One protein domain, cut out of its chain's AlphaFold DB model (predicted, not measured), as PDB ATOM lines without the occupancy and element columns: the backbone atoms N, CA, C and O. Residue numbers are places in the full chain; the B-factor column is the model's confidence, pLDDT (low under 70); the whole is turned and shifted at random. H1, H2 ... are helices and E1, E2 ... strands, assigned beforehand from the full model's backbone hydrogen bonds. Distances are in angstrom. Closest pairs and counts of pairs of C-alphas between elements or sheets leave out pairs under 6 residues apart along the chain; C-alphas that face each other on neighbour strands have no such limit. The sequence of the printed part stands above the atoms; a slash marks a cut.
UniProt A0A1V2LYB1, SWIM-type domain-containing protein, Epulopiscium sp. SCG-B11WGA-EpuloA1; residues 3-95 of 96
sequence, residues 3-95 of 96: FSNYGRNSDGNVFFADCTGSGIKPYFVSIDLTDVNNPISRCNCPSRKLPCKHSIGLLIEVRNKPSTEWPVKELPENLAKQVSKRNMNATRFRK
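Overview. This is residues 3 to 95 of the 96 residues of the protein "SWIM-type domain-containing protein" of Epulopiscium sp. SCG-B11WGA-EpuloA1 (UniProt A0A1V2LYB1). Picture a twisted sheet of four strands with one helix, H1, packed slantwise over one face, and a second helix, H2, that only grazes the sheet with residues 79 to 86 and runs away from it toward the last printed residues. The 93 printed residues hold four named strands and then two named helices, E1 E2 E3 E4 H1 H2; the sheet's order is E1 - E2 - E3 - E4, all antiparallel. The class is mixed, helices and strands; the whole is compact, with a radius of gyration of the C-alphas of 13.2 A and spans of 45 by 32 by 24 A.

Along the chain. Find C-alpha 3 at (23.953, -14.125, 89.197), where E1, residues 3 to 8, begins. Next come E2, residues 14 to 20, 20.0 A long, E3, residues 27 to 32, 16.4 A, and E4, residues 40 to 43. H1, residues 53 to 64, runs 16.5 A; H2, residues 77 to 93, runs 24.9 A to C-alpha 93 at (47.237, -14.130, 63.232).

Arrangement. The strands form a meander, each the antiparallel neighbour of the one before, in three hairpins. Look for N 4 and O 18 at 2.9 A between E1 and E2, N 17 and O 29 at 3.0 A between E2 and E3, and N 30 and O 42 at 2.8 A between E3 and E4, each within hydrogen-bond range. H1 is on the sheet in two layers, a helix on one face, at a height over the sheet of 8.5 A. Its closest C-alphas to E4 are those of Ser 55 and Ser 41, 5.8 A. H1 and H2 are apart. In both helices every O i to N i+4 pair is within hydrogen-bond range.

Size, cuts and confidence. The C-alphas farthest apart, of Ile 24 and Lys 95, are 45.6 A apart. The printed part has no cut, and the link from H1 to H2 is long. Check the pLDDT of residues 90 to 95, which is under 70.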
ATOM      1  N   PHE A   3      23.275 -13.038  89.889       97.06
ATOM      2  CA  PHE A   3      23.953 -14.125  89.197       97.06
ATOM      3  C   PHE A   3      23.801 -15.434  89.968       97.06
ATOM      4  O   PHE A   3      23.821 -15.463  91.198       97.06
ATOM      5  N   SER A   4      23.634 -16.520  89.227       96.44
ATOM      6  CA  SER A   4      23.554 -17.887  89.731       96.44
ATOM      7  C   SER A   4      24.189 -18.842  88.719       96.44
ATOM      8  O   SER A   4      24.645 -18.425  87.657       96.44
ATOM      9  N   ASN A   5      24.272 -20.134  89.049       96.06
ATOM     10  CA  ASN A   5      24.853 -21.150  88.163       96.06
ATOM     11  C   ASN A   5      26.265 -20.811  87.655       96.06
ATOM     12  O   ASN A   5      26.625 -21.156  86.531       96.06
ATOM     13  N   TYR A   6      27.078 -20.180  88.506       96.94
ATOM     14  CA  TYR A   6      28.471 -19.863  88.207       96.94
ATOM     15  C   TYR A   6      29.242 -21.100  87.733       96.94
ATOM     16  O   TYR A   6      28.996 -22.227  88.188       96.94
ATOM     17  N   GLY A   7      30.188 -20.882  86.831       97.06
ATOM     18  CA  GLY A   7      31.099 -21.903  86.352       97.06
ATOM     19  C   GLY A   7      32.312 -21.306  85.658       97.06
ATOM     20  O   GLY A   7      32.290 -20.166  85.189       97.06
ATOM     21  N   ARG A   8      33.379 -22.097  85.595       97.19
ATOM     22  CA  ARG A   8      34.563 -21.809  84.785       97.19
ATOM     23  C   ARG A   8      35.043 -23.055  84.058       97.19
ATOM     24  O   ARG A   8      34.789 -24.166  84.522       97.19
ATOM     25  N   ASN A   9      35.757 -22.880  82.952       95.69
ATOM     26  CA  ASN A   9      36.464 -23.995  82.324       95.69
ATOM     27  C   ASN A   9      37.659 -24.465  83.176       95.69
ATOM     28  O   ASN A   9      38.083 -23.791  84.120       95.69
ATOM     29  N   SER A  10      38.224 -25.618  82.809       94.81
ATOM     30  CA  SER A  10      39.416 -26.200  83.444       94.81
ATOM     31  C   SER A  10      40.600 -25.235  83.484       94.81
ATOM     32  O   SER A  10      41.289 -25.158  84.498       94.81
ATOM     33  N   ASP A  11      40.785 -24.454  82.419       93.00
ATOM     34  CA  ASP A  11      41.919 -23.535  82.275       93.00
ATOM     35  C   ASP A  11      41.750 -22.254  83.111       93.00
ATOM     36  O   ASP A  11      42.683 -21.467  83.244       93.00
ATOM     37  N   GLY A  12      40.561 -22.026  83.684       94.38
ATOM     38  CA  GLY A  12      40.276 -20.881  84.549       94.38
ATOM     39  C   GLY A  12      40.288 -19.523  83.846       94.38
ATOM     40  O   GLY A  12      40.428 -18.504  84.515       94.38
ATOM     41  N   ASN A  13      40.142 -19.498  82.522       94.88
ATOM     42  CA  ASN A  13      40.141 -18.281  81.706       94.88
ATOM     43  C   ASN A  13      38.785 -18.005  81.040       94.88
ATOM     44  O   ASN A  13      38.577 -16.915  80.515       94.88
ATOM     45  N   VAL A  14      37.839 -18.944  81.083       96.75
ATOM     46  CA  VAL A  14      36.463 -18.742  80.622       96.75
ATOM     47  C   VAL A  14      35.525 -18.904  81.804       96.75
ATOM     48  O   VAL A  14      35.479 -19.966  82.420       96.75
ATOM     49  N   PHE A  15      34.752 -17.862  82.084       97.44
ATOM     50  CA  PHE A  15      33.792 -17.787  83.181       97.44
ATOM     51  C   PHE A  15      32.380 -17.640  82.628       97.44
ATOM     52  O   PHE A  15      32.173 -16.995  81.598       97.44
ATOM     53  N   PHE A  16      31.392 -18.211  83.306       97.69
ATOM     54  CA  PHE A  16      29.992 -18.093  82.919       97.69
ATOM     55  C   PHE A  16      29.060 -18.159  84.123       97.69
ATOM     56  O   PHE A  16      29.407 -18.698  85.172       97.69
ATOM     57  N   ALA A  17      27.874 -17.588  83.958       97.56
ATOM     58  CA  ALA A  17      26.801 -17.628  84.938       97.56
ATOM     59  C   ALA A  17      25.462 -17.334  84.254       97.56
ATOM     60  O   ALA A  17      25.409 -16.736  83.172       97.56
ATOM     61  N   ASP A  18      24.382 -17.688  84.936       97.69
ATOM     62  CA  ASP A  18      23.042 -17.239  84.601       97.69
ATOM     63  C   ASP A  18      22.744 -15.931  85.337       97.69
ATOM     64  O   ASP A  18      23.012 -15.790  86.527       97.69
ATOM     65  N   CYS A  19      22.184 -14.954  84.630       97.44
ATOM     66  CA  CYS A  19      21.801 -13.661  85.178       97.44
ATOM     67  C   CYS A  19      20.283 -13.502  85.143       97.44
ATOM     68  O   CYS A  19      19.679 -13.447  84.066       97.44
ATOM     69  N   THR A  20      19.657 -13.319  86.304       95.56
ATOM     70  CA  THR A  20      18.253 -12.902  86.366       95.56
ATOM     71  C   THR A  20      18.129 -11.478  85.826       95.56
ATOM     72  O   THR A  20      18.752 -10.538  86.338       95.56
ATOM     73  N   GLY A  21      17.346 -11.326  84.761       85.88
ATOM     74  CA  GLY A  21      17.115 -10.063  84.068       85.88
ATOM     75  C   GLY A  21      15.630  -9.823  83.813       85.88
ATOM     76  O   GLY A  21      14.777 -10.370  84.497       85.88
ATOM     77  N   SER A  22      15.319  -9.005  82.809       85.62
ATOM     78  CA  SER A  22      13.940  -8.684  82.409       85.62
ATOM     79  C   SER A  22      13.196  -9.829  81.707       85.62
ATOM     80  O   SER A  22      12.022  -9.681  81.390       85.62
ATOM     81  N   GLY A  23      13.879 -10.925  81.374       84.75
ATOM     82  CA  GLY A  23      13.284 -12.092  80.725       84.75
ATOM     83  C   GLY A  23      12.713 -13.087  81.732       84.75
ATOM     84  O   GLY A  23      13.125 -13.115  82.886       84.75
ATOM     85  N   ILE A  24      11.806 -13.949  81.261       87.56
ATOM     86  CA  ILE A  24      11.235 -15.049  82.061       87.56
ATOM     87  C   ILE A  24      12.323 -16.064  82.438       87.56
ATOM     88  O   ILE A  24      12.366 -16.556  83.561       87.56
ATOM     89  N   LYS A  25      13.211 -16.377  81.485       93.62
ATOM     90  CA  LYS A  25      14.367 -17.248  81.710       93.62
ATOM     91  C   LYS A  25      15.606 -16.399  82.013       93.62
ATOM     92  O   LYS A  25      15.782 -15.368  81.353       93.62
ATOM     93  N   PRO A  26      16.471 -16.824  82.953       96.44
ATOM     94  CA  PRO A  26      17.766 -16.193  83.163       96.44
ATOM     95  C   PRO A  26      18.571 -16.108  81.864       96.44
ATOM     96  O   PRO A  26      18.510 -16.995  81.008       96.44
ATOM     97  N   TYR A  27      19.321 -15.022  81.713       96.25
ATOM     98  CA  TYR A  27      20.214 -14.846  80.581       96.25
ATOM     99  C   TYR A  27      21.528 -15.573  80.843       96.25
ATOM    100  O   TYR A  27      22.165 -15.319  81.860       96.25
ATOM    101  N   PHE A  28      21.962 -16.412  79.908       96.94
ATOM    102  CA  PHE A  28      23.284 -17.020  79.965       96.94
ATOM    103  C   PHE A  28      24.326 -15.971  79.571       96.94
ATOM    104  O   PHE A  28      24.219 -15.339  78.508       96.94
ATOM    105  N   VAL A  29      25.324 -15.777  80.427       97.62
ATOM    106  CA  VAL A  29      26.401 -14.802  80.249       97.62
ATOM    107  C   VAL A  29      27.738 -15.524  80.370       97.62
ATOM    108  O   VAL A  29      27.919 -16.356  81.254       97.62
ATOM    109  N   SER A  30      28.689 -15.199  79.499       97.81
ATOM    110  CA  SER A  30      30.057 -15.717  79.574       97.81
ATOM    111  C   SER A  30      31.088 -14.636  79.276       97.81
ATOM    112  O   SER A  30      30.837 -13.740  78.461       97.81
ATOM    113  N   ILE A  31      32.244 -14.745  79.925       97.38
ATOM    114  CA  ILE A  31      33.437 -13.924  79.725       97.38
ATOM    115  C   ILE A  31      34.601 -14.861  79.402       97.38
ATOM    116  O   ILE A  31      34.921 -15.758  80.174       97.38
ATOM    117  N   ASP A  32      35.225 -14.642  78.255       96.06
ATOM    118  CA  ASP A  32      36.416 -15.341  77.786       96.06
ATOM    119  C   ASP A  32      37.615 -14.391  77.903       96.06
ATOM    120  O   ASP A  32      37.721 -13.405  77.166       96.06
ATOM    121  N   LEU A  33      38.479 -14.698  78.869       94.69
ATOM    122  CA  LEU A  33      39.706 -13.989  79.227       94.69
ATOM    123  C   LEU A  33      40.959 -14.695  78.693       94.69
ATOM    124  O   LEU A  33      42.056 -14.440  79.185       94.69
ATOM    125  N   THR A  34      40.832 -15.568  77.685       92.88
ATOM    126  CA  THR A  34      41.999 -16.219  77.057       92.88
ATOM    127  C   THR A  34      43.009 -15.189  76.530       92.88
ATOM    128  O   THR A  34      44.214 -15.422  76.569       92.88
ATOM    129  N   ASP A  35      42.521 -14.026  76.082       91.44
ATOM    130  CA  ASP A  35      43.318 -12.820  75.842       91.44
ATOM    131  C   ASP A  35      42.779 -11.687  76.724       91.44
ATOM    132  O   ASP A  35      41.707 -11.137  76.459       91.44
ATOM    133  N   VAL A  36      43.523 -11.355  77.781       88.19
ATOM    134  CA  VAL A  36      43.141 -10.349  78.785       88.19
ATOM    135  C   VAL A  36      43.050  -8.940  78.185       88.19
ATOM    136  O   VAL A  36      42.250  -8.135  78.657       88.19
ATOM    137  N   ASN A  37      43.809  -8.644  77.124       89.62
ATOM    138  CA  ASN A  37      43.769  -7.336  76.461       89.62
ATOM    139  C   ASN A  37      42.551  -7.186  75.537       89.62
ATOM    140  O   ASN A  37      42.166  -6.072  75.188       89.62
ATOM    141  N   ASN A  38      41.938  -8.301  75.139       90.06
ATOM    142  CA  ASN A  38      40.785  -8.321  74.248       90.06
ATOM    143  C   ASN A  38      39.747  -9.358  74.717       90.06
ATOM    144  O   ASN A  38      39.538 -10.373  74.037       90.06
ATOM    145  N   PRO A  39      39.098  -9.143  75.875       93.50
ATOM    146  CA  PRO A  39      38.148 -10.097  76.430       93.50
ATOM    147  C   PRO A  39      36.897 -10.202  75.549       93.50
ATOM    148  O   PRO A  39      36.361  -9.193  75.085       93.50
ATOM    149  N   ILE A  40      36.377 -11.418  75.350       94.94
ATOM    150  CA  ILE A  40      35.065 -11.591  74.701       94.94
ATOM    151  C   ILE A  40      34.013 -11.798  75.762       94.94
ATOM    152  O   ILE A  40      34.058 -12.761  76.521       94.94
ATOM    153  N   SER A  41      32.995 -10.950  75.721       95.50
ATOM    154  CA  SER A  41      31.755 -11.209  76.436       95.50
ATOM    155  C   SER A  41      30.675 -11.713  75.489       95.50
ATOM    156  O   SER A  41      30.567 -11.255  74.350       95.50
ATOM    157  N   ARG A  42      29.860 -12.651  75.966       95.44
ATOM    158  CA  ARG A  42      28.689 -13.155  75.242       95.44
ATOM    159  C   ARG A  42      27.515 -13.202  76.200       95.44
ATOM    160  O   ARG A  42      27.650 -13.686  77.319       95.44
ATOM    161  N   CYS A  43      26.369 -12.709  75.756       96.25
ATOM    162  CA  CYS A  43      25.133 -12.736  76.521       96.25
ATOM    163  C   CYS A  43      23.966 -12.965  75.562       96.25
ATOM    164  O   CYS A  43      23.921 -12.342  74.503       96.25
ATOM    165  N   ASN A  44      23.020 -13.826  75.932       95.12
ATOM    166  CA  ASN A  44      21.823 -14.094  75.127       95.12
ATOM    167  C   ASN A  44      20.679 -13.080  75.359       95.12
ATOM    168  O   ASN A  44      19.567 -13.288  74.875       95.12
ATOM    169  N   CYS A  45      20.912 -11.998  76.111       95.12
ATOM    170  CA  CYS A  45      19.897 -10.971  76.331       95.12
ATOM    171  C   CYS A  45      19.595 -10.195  75.030       95.12
ATOM    172  O   CYS A  45      20.491 -10.024  74.205       95.12
ATOM    173  N   PRO A  46      18.386  -9.624  74.863       94.62
ATOM    174  CA  PRO A  46      17.979  -8.949  73.623       94.62
ATOM    175  C   PRO A  46      18.667  -7.590  73.382       94.62
ATOM    176  O   PRO A  46      18.330  -6.870  72.442       94.62
ATOM    177  N   SER A  47      19.606  -7.184  74.243       93.19
ATOM    178  CA  SER A  47      20.312  -5.914  74.093       93.19
ATOM    179  C   SER A  47      21.228  -5.943  72.870       93.19
ATOM    180  O   SER A  47      22.055  -6.835  72.728       93.19
ATOM    181  N   ARG A  48      21.132  -4.913  72.022       92.56
ATOM    182  CA  ARG A  48      22.019  -4.723  70.860       92.56
ATOM    183  C   ARG A  48      23.317  -3.971  71.188       92.56
ATOM    184  O   ARG A  48      24.127  -3.753  70.296       92.56
ATOM    185  N   LYS A  49      23.515  -3.550  72.445       92.94
ATOM    186  CA  LYS A  49      24.753  -2.899  72.901       92.94
ATOM    187  C   LYS A  49      25.689  -3.952  73.487       92.94
ATOM    188  O   LYS A  49      25.302  -4.653  74.421       92.94
ATOM    189  N   LEU A  50      26.905  -4.041  72.951       90.00
ATOM    190  CA  LEU A  50      27.937  -4.976  73.393       90.00
ATOM    191  C   LEU A  50      29.180  -4.204  73.875       90.00
ATOM    192  O   LEU A  50      29.613  -3.299  73.162       90.00
ATOM    193  N   PRO A  51      29.759  -4.553  75.041       94.81
ATOM    194  CA  PRO A  51      29.223  -5.483  76.041       94.81
ATOM    195  C   PRO A  51      27.922  -4.949  76.668       94.81
ATOM    196  O   PRO A  51      27.774  -3.754  76.915       94.81
ATOM    197  N   CYS A  52      26.950  -5.830  76.920       96.75
ATOM    198  CA  CYS A  52      25.705  -5.427  77.574       96.75
ATOM    199  C   CYS A  52      25.914  -5.278  79.092       96.75
ATOM    200  O   CYS A  52      26.910  -5.747  79.646       96.75
ATOM    201  N   LYS A  53      24.945  -4.686  79.803       96.19
ATOM    202  CA  LYS A  53      25.036  -4.514  81.267       96.19
ATOM    203  C   LYS A  53      25.251  -5.827  82.035       96.19
ATOM    204  O   LYS A  53      25.895  -5.812  83.074       96.19
ATOM    205  N   HIS A  54      24.745  -6.951  81.518       97.25
ATOM    206  CA  HIS A  54      24.925  -8.265  82.142       97.25
ATOM    207  C   HIS A  54      26.353  -8.784  81.961       97.25
ATOM    208  O   HIS A  54      26.943  -9.274  82.914       97.25
ATOM    209  N   SER A  55      26.934  -8.617  80.769       97.44
ATOM    210  CA  SER A  55      28.345  -8.923  80.514       97.44
ATOM    211  C   SER A  55      29.273  -8.109  81.415       97.44
ATOM    212  O   SER A  55      30.199  -8.656  82.002       97.44
ATOM    213  N   ILE A  56      29.004  -6.808  81.548       96.94
ATOM    214  CA  ILE A  56      29.774  -5.926  82.435       96.94
ATOM    215  C   ILE A  56      29.621  -6.380  83.892       96.94
ATOM    216  O   ILE A  56      30.616  -6.493  84.599       96.94
ATOM    217  N   GLY A  57      28.395  -6.695  84.321       97.06
ATOM    218  CA  GLY A  57      28.134  -7.236  85.655       97.06
ATOM    219  C   GLY A  57      28.920  -8.517  85.932       97.06
ATOM    220  O   GLY A  57      29.580  -8.608  86.960       97.06
ATOM    221  N   LEU A  58      28.931  -9.467  84.990       97.62
ATOM    222  CA  LEU A  58      29.676 -10.714  85.156       97.62
ATOM    223  C   LEU A  58      31.191 -10.473  85.210       97.62
ATOM    224  O   LEU A  58      31.879 -11.109  85.998       97.62
ATOM    225  N   LEU A  59      31.720  -9.541  84.413       96.75
ATOM    226  CA  LEU A  59      33.139  -9.181  84.467       96.75
ATOM    227  C   LEU A  59      33.533  -8.610  85.842       96.75
ATOM    228  O   LEU A  59      34.610  -8.916  86.349       96.75
ATOM    229  N   ILE A  60      32.654  -7.813  86.456       96.88
ATOM    230  CA  ILE A  60      32.854  -7.294  87.816       96.88
ATOM    231  C   ILE A  60      32.835  -8.442  88.838       96.88
ATOM    232  O   ILE A  60      33.714  -8.494  89.695       96.88
ATOM    233  N   GLU A  61      31.903  -9.394  88.722       97.25
ATOM    234  CA  GLU A  61      31.866 -10.593  89.575       97.25
ATOM    235  C   GLU A  61      33.166 -11.402  89.472       97.25
ATOM    236  O   GLU A  61      33.733 -11.776  90.494       97.25
ATOM    237  N   VAL A  62      33.668 -11.632  88.251       96.38
ATOM    238  CA  VAL A  62      34.932 -12.357  88.010       96.38
ATOM    239  C   VAL A  62      36.110 -11.656  88.683       96.38
ATOM    240  O   VAL A  62      37.003 -12.319  89.199       96.38
ATOM    241  N   ARG A  63      36.116 -10.319  88.706       95.62
ATOM    242  CA  ARG A  63      37.174  -9.548  89.368       95.62
ATOM    243  C   ARG A  63      37.074  -9.581  90.893       95.62
ATOM    244  O   ARG A  63      38.104  -9.578  91.559       95.62
ATOM    245  N   ASN A  64      35.858  -9.551  91.432       96.25
ATOM    246  CA  ASN A  64      35.629  -9.395  92.868       96.25
ATOM    247  C   ASN A  64      35.616 -10.728  93.624       96.25
ATOM    248  O   ASN A  64      35.870 -10.739  94.827       96.25
ATOM    249  N   LYS A  65      35.309 -11.836  92.942       94.19
ATOM    250  CA  LYS A  65      35.216 -13.162  93.554       94.19
ATOM    251  C   LYS A  65      36.498 -13.969  93.352       94.19
ATOM    252  O   LYS A  65      37.010 -14.016  92.232       94.19
ATOM    253  N   PRO A  66      36.999 -14.666  94.385       92.88
ATOM    254  CA  PRO A  66      38.110 -15.594  94.224       92.88
ATOM    255  C   PRO A  66      37.711 -16.776  93.333       92.88
ATOM    256  O   PRO A  66      36.549 -17.177  93.274       92.88
ATOM    257  N   SER A  67      38.694 -17.398  92.679       84.12
ATOM    258  CA  SER A  67      38.480 -18.546  91.784       84.12
ATOM    259  C   SER A  67      37.833 -19.764  92.464       84.12
ATOM    260  O   SER A  67      37.263 -20.608  91.776       84.12
ATOM    261  N   THR A  68      37.873 -19.847  93.799       89.38
ATOM    262  CA  THR A  68      37.206 -20.878  94.611       89.38
ATOM    263  C   THR A  68      35.680 -20.796  94.572       89.38
ATOM    264  O   THR A  68      35.020 -21.810  94.771       89.38
ATOM    265  N   GLU A  69      35.108 -19.626  94.278       92.94
ATOM    266  CA  GLU A  69      33.657 -19.452  94.097       92.94
ATOM    267  C   GLU A  69      33.171 -19.831  92.688       92.94
ATOM    268  O   GLU A  69      31.971 -19.827  92.410       92.94
ATOM    269  N   TRP A  70      34.094 -20.190  91.792       96.38
ATOM    270  CA  TRP A  70      33.804 -20.571  90.415       96.38
ATOM    271  C   TRP A  70      34.069 -22.067  90.226       96.38
ATOM    272  O   TRP A  70      35.218 -22.464  89.988       96.38
ATOM    273  N   PRO A  71      33.034 -22.923  90.324       97.12
ATOM    274  CA  PRO A  71      33.217 -24.355  90.151       97.12
ATOM    275  C   PRO A  71      33.674 -24.658  88.722       97.12
ATOM    276  O   PRO A  71      33.159 -24.089  87.755       97.12
ATOM    277  N   VAL A  72      34.633 -25.573  88.590       97.12
ATOM    278  CA  VAL A  72      35.046 -26.072  87.278       97.12
ATOM    279  C   VAL A  72      33.893 -26.886  86.700       97.12
ATOM    280  O   VAL A  72      33.411 -27.827  87.329       97.12
ATOM    281  N   LYS A  73      33.427 -26.494  85.519       96.56
ATOM    282  CA  LYS A  73      32.306 -27.112  84.813       96.56
ATOM    283  C   LYS A  73      32.638 -27.211  83.334       96.56
ATOM    284  O   LYS A  73      33.354 -26.370  82.788       96.56
ATOM    285  N   GLU A  74      32.083 -28.227  82.685       93.00
ATOM    286  CA  GLU A  74      32.164 -28.330  81.235       93.00
ATOM    287  C   GLU A  74      31.451 -27.136  80.590       93.00
ATOM    288  O   GLU A  74      30.382 -26.703  81.036       93.00
ATOM    289  N   LEU A  75      32.075 -26.561  79.562       91.25
ATOM    290  CA  LEU A  75      31.467 -25.464  78.824       91.25
ATOM    291  C   LEU A  75      30.263 -26.001  78.042       91.25
ATOM    292  O   LEU A  75      30.399 -27.017  77.361       91.25
ATOM    293  N   PRO A  76      29.116 -25.299  78.039       90.88
ATOM    294  CA  PRO A  76      28.031 -25.632  77.128       90.88
ATOM    295  C   PRO A  76      28.548 -25.716  75.688       90.88
ATOM    296  O   PRO A  76      29.344 -24.871  75.272       90.88
ATOM    297  N   GLU A  77      28.071 -26.692  74.914       89.62
ATOM    298  CA  GLU A  77      28.598 -27.026  73.581       89.62
ATOM    299  C   GLU A  77      28.776 -25.794  72.671       89.62
ATOM    300  O   GLU A  77      29.800 -25.619  72.007       89.62
ATOM    301  N   ASN A  78      27.798 -24.882  72.685       89.56
ATOM    302  CA  ASN A  78      27.836 -23.646  71.903       89.56
ATOM    303  C   ASN A  78      28.998 -22.724  72.303       89.56
ATOM    304  O   ASN A  78      29.653 -22.139  71.439       89.56
ATOM    305  N   LEU A  79      29.269 -22.605  73.605       92.00
ATOM    306  CA  LEU A  79      30.374 -21.809  74.128       92.00
ATOM    307  C   LEU A  79      31.713 -22.497  73.844       92.00
ATOM    308  O   LEU A  79      32.635 -21.831  73.376       92.00
ATOM    309  N   ALA A  80      31.797 -23.821  74.019       92.62
ATOM    310  CA  ALA A  80      32.991 -24.603  73.695       92.62
ATOM    311  C   ALA A  80      33.411 -24.409  72.227       92.62
ATOM    312  O   ALA A  80      34.552 -24.046  71.944       92.62
ATOM    313  N   LYS A  81      32.464 -24.523  71.282       91.62
ATOM    314  CA  LYS A  81      32.708 -24.267  69.850       91.62
ATOM    315  C   LYS A  81      33.237 -22.853  69.591       91.62
ATOM    316  O   LYS A  81      34.145 -22.665  68.779       91.62
ATOM    317  N   GLN A  82      32.679 -21.848  70.265       91.06
ATOM    318  CA  GLN A  82      33.077 -20.448  70.092       91.06
ATOM    319  C   GLN A  82      34.469 -20.151  70.665       91.06
ATOM    320  O   GLN A  82      35.224 -19.409  70.032       91.06
ATOM    321  N   VAL A  83      34.808 -20.727  71.820       90.50
ATOM    322  CA  VAL A  83      36.141 -20.620  72.436       90.50
ATOM    323  C   VAL A  83      37.181 -21.302  71.546       90.50
ATOM    324  O   VAL A  83      38.166 -20.673  71.164       90.50
ATOM    325  N   SER A  84      36.919 -22.529  71.085       89.50
ATOM    326  CA  SER A  84      37.812 -23.239  70.159       89.50
ATOM    327  C   SER A  84      38.032 -22.460  68.860       89.50
ATOM    328  O   SER A  84      39.169 -22.296  68.416       89.50
ATOM    329  N   LYS A  85      36.965 -21.903  68.270       87.62
ATOM    330  CA  LYS A  85      37.068 -21.054  67.072       87.62
ATOM    331  C   LYS A  85      37.933 -19.817  67.318       87.62
ATOM    332  O   LYS A  85      38.728 -19.454  66.452       87.62
ATOM    333  N   ARG A  86      37.799 -19.171  68.483       83.38
ATOM    334  CA  ARG A  86      38.658 -18.040  68.853       83.38
ATOM    335  C   ARG A  86      40.120 -18.470  68.930       83.38
ATOM    336  O   ARG A  86      40.957 -17.808  68.323       83.38
ATOM    337  N   ASN A  87      40.406 -19.564  69.630       81.62
ATOM    338  CA  ASN A  87      41.771 -20.042  69.839       81.62
ATOM    339  C   ASN A  87      42.456 -20.389  68.512       81.62
ATOM    340  O   ASN A  87      43.602 -20.003  68.294       81.62
ATOM    341  N   MET A  88      41.731 -21.014  67.579       80.81
ATOM    342  CA  MET A  88      42.223 -21.274  66.219       80.81
ATOM    343  C   MET A  88      42.469 -19.993  65.408       80.81
ATOM    344  O   MET A  88      43.417 -19.917  64.632       80.81
ATOM    345  N   ASN A  89      41.632 -18.965  65.566       75.69
ATOM    346  CA  ASN A  89      41.863 -17.691  64.887       75.69
ATOM    347  C   ASN A  89      43.074 -16.957  65.480       75.69
ATOM    348  O   ASN A  89      43.893 -16.436  64.728       75.69
ATOM    349  N   ALA A  90      43.232 -16.958  66.806       68.12
ATOM    350  CA  ALA A  90      44.361 -16.323  67.483       68.12
ATOM    351  C   ALA A  90      45.716 -16.925  67.062       68.12
ATOM    352  O   ALA A  90      46.691 -16.193  66.906       68.12
ATOM    353  N   THR A  91      45.784 -18.238  66.812       62.47
ATOM    354  CA  THR A  91      47.005 -18.888  66.300       62.47
ATOM    355  C   THR A  91      47.294 -18.548  64.838       62.47
ATOM    356  O   THR A  91      48.460 -18.517  64.445       62.47
ATOM    357  N   ARG A  92      46.269 -18.235  64.037       59.38
ATOM    358  CA  ARG A  92      46.422 -17.861  62.622       59.38
ATOM    359  C   ARG A  92      47.020 -16.462  62.430       59.38
ATOM    360  O   ARG A  92      47.802 -16.279  61.507       59.38
ATOM    361  N   PHE A  93      46.710 -15.505  63.308       51.59
ATOM    362  CA  PHE A  93      47.237 -14.130  63.232       51.59
ATOM    363  C   PHE A  93      48.650 -13.957  63.812       51.59
ATOM    364  O   PHE A  93      49.281 -12.940  63.562       51.59
ATOM    365  N   ARG A  94      49.177 -14.942  64.552       51.81
ATOM    366  CA  ARG A  94      50.560 -14.922  65.075       51.81
ATOM    367  C   ARG A  94      51.619 -15.387  64.060       51.81
ATOM    368  O   ARG A  94      52.794 -15.423  64.403       51.81
ATOM    369  N   LYS A  95      51.216 -15.787  62.847       45.56
ATOM    370  CA  LYS A  95      52.099 -16.278  61.768       45.56
ATOM    371  C   LYS A  95      52.291 -15.280  60.606       45.56
ATOM    372  O   LYS A  95      52.735 -15.704  59.543       45.56
TER     373      LYS A  95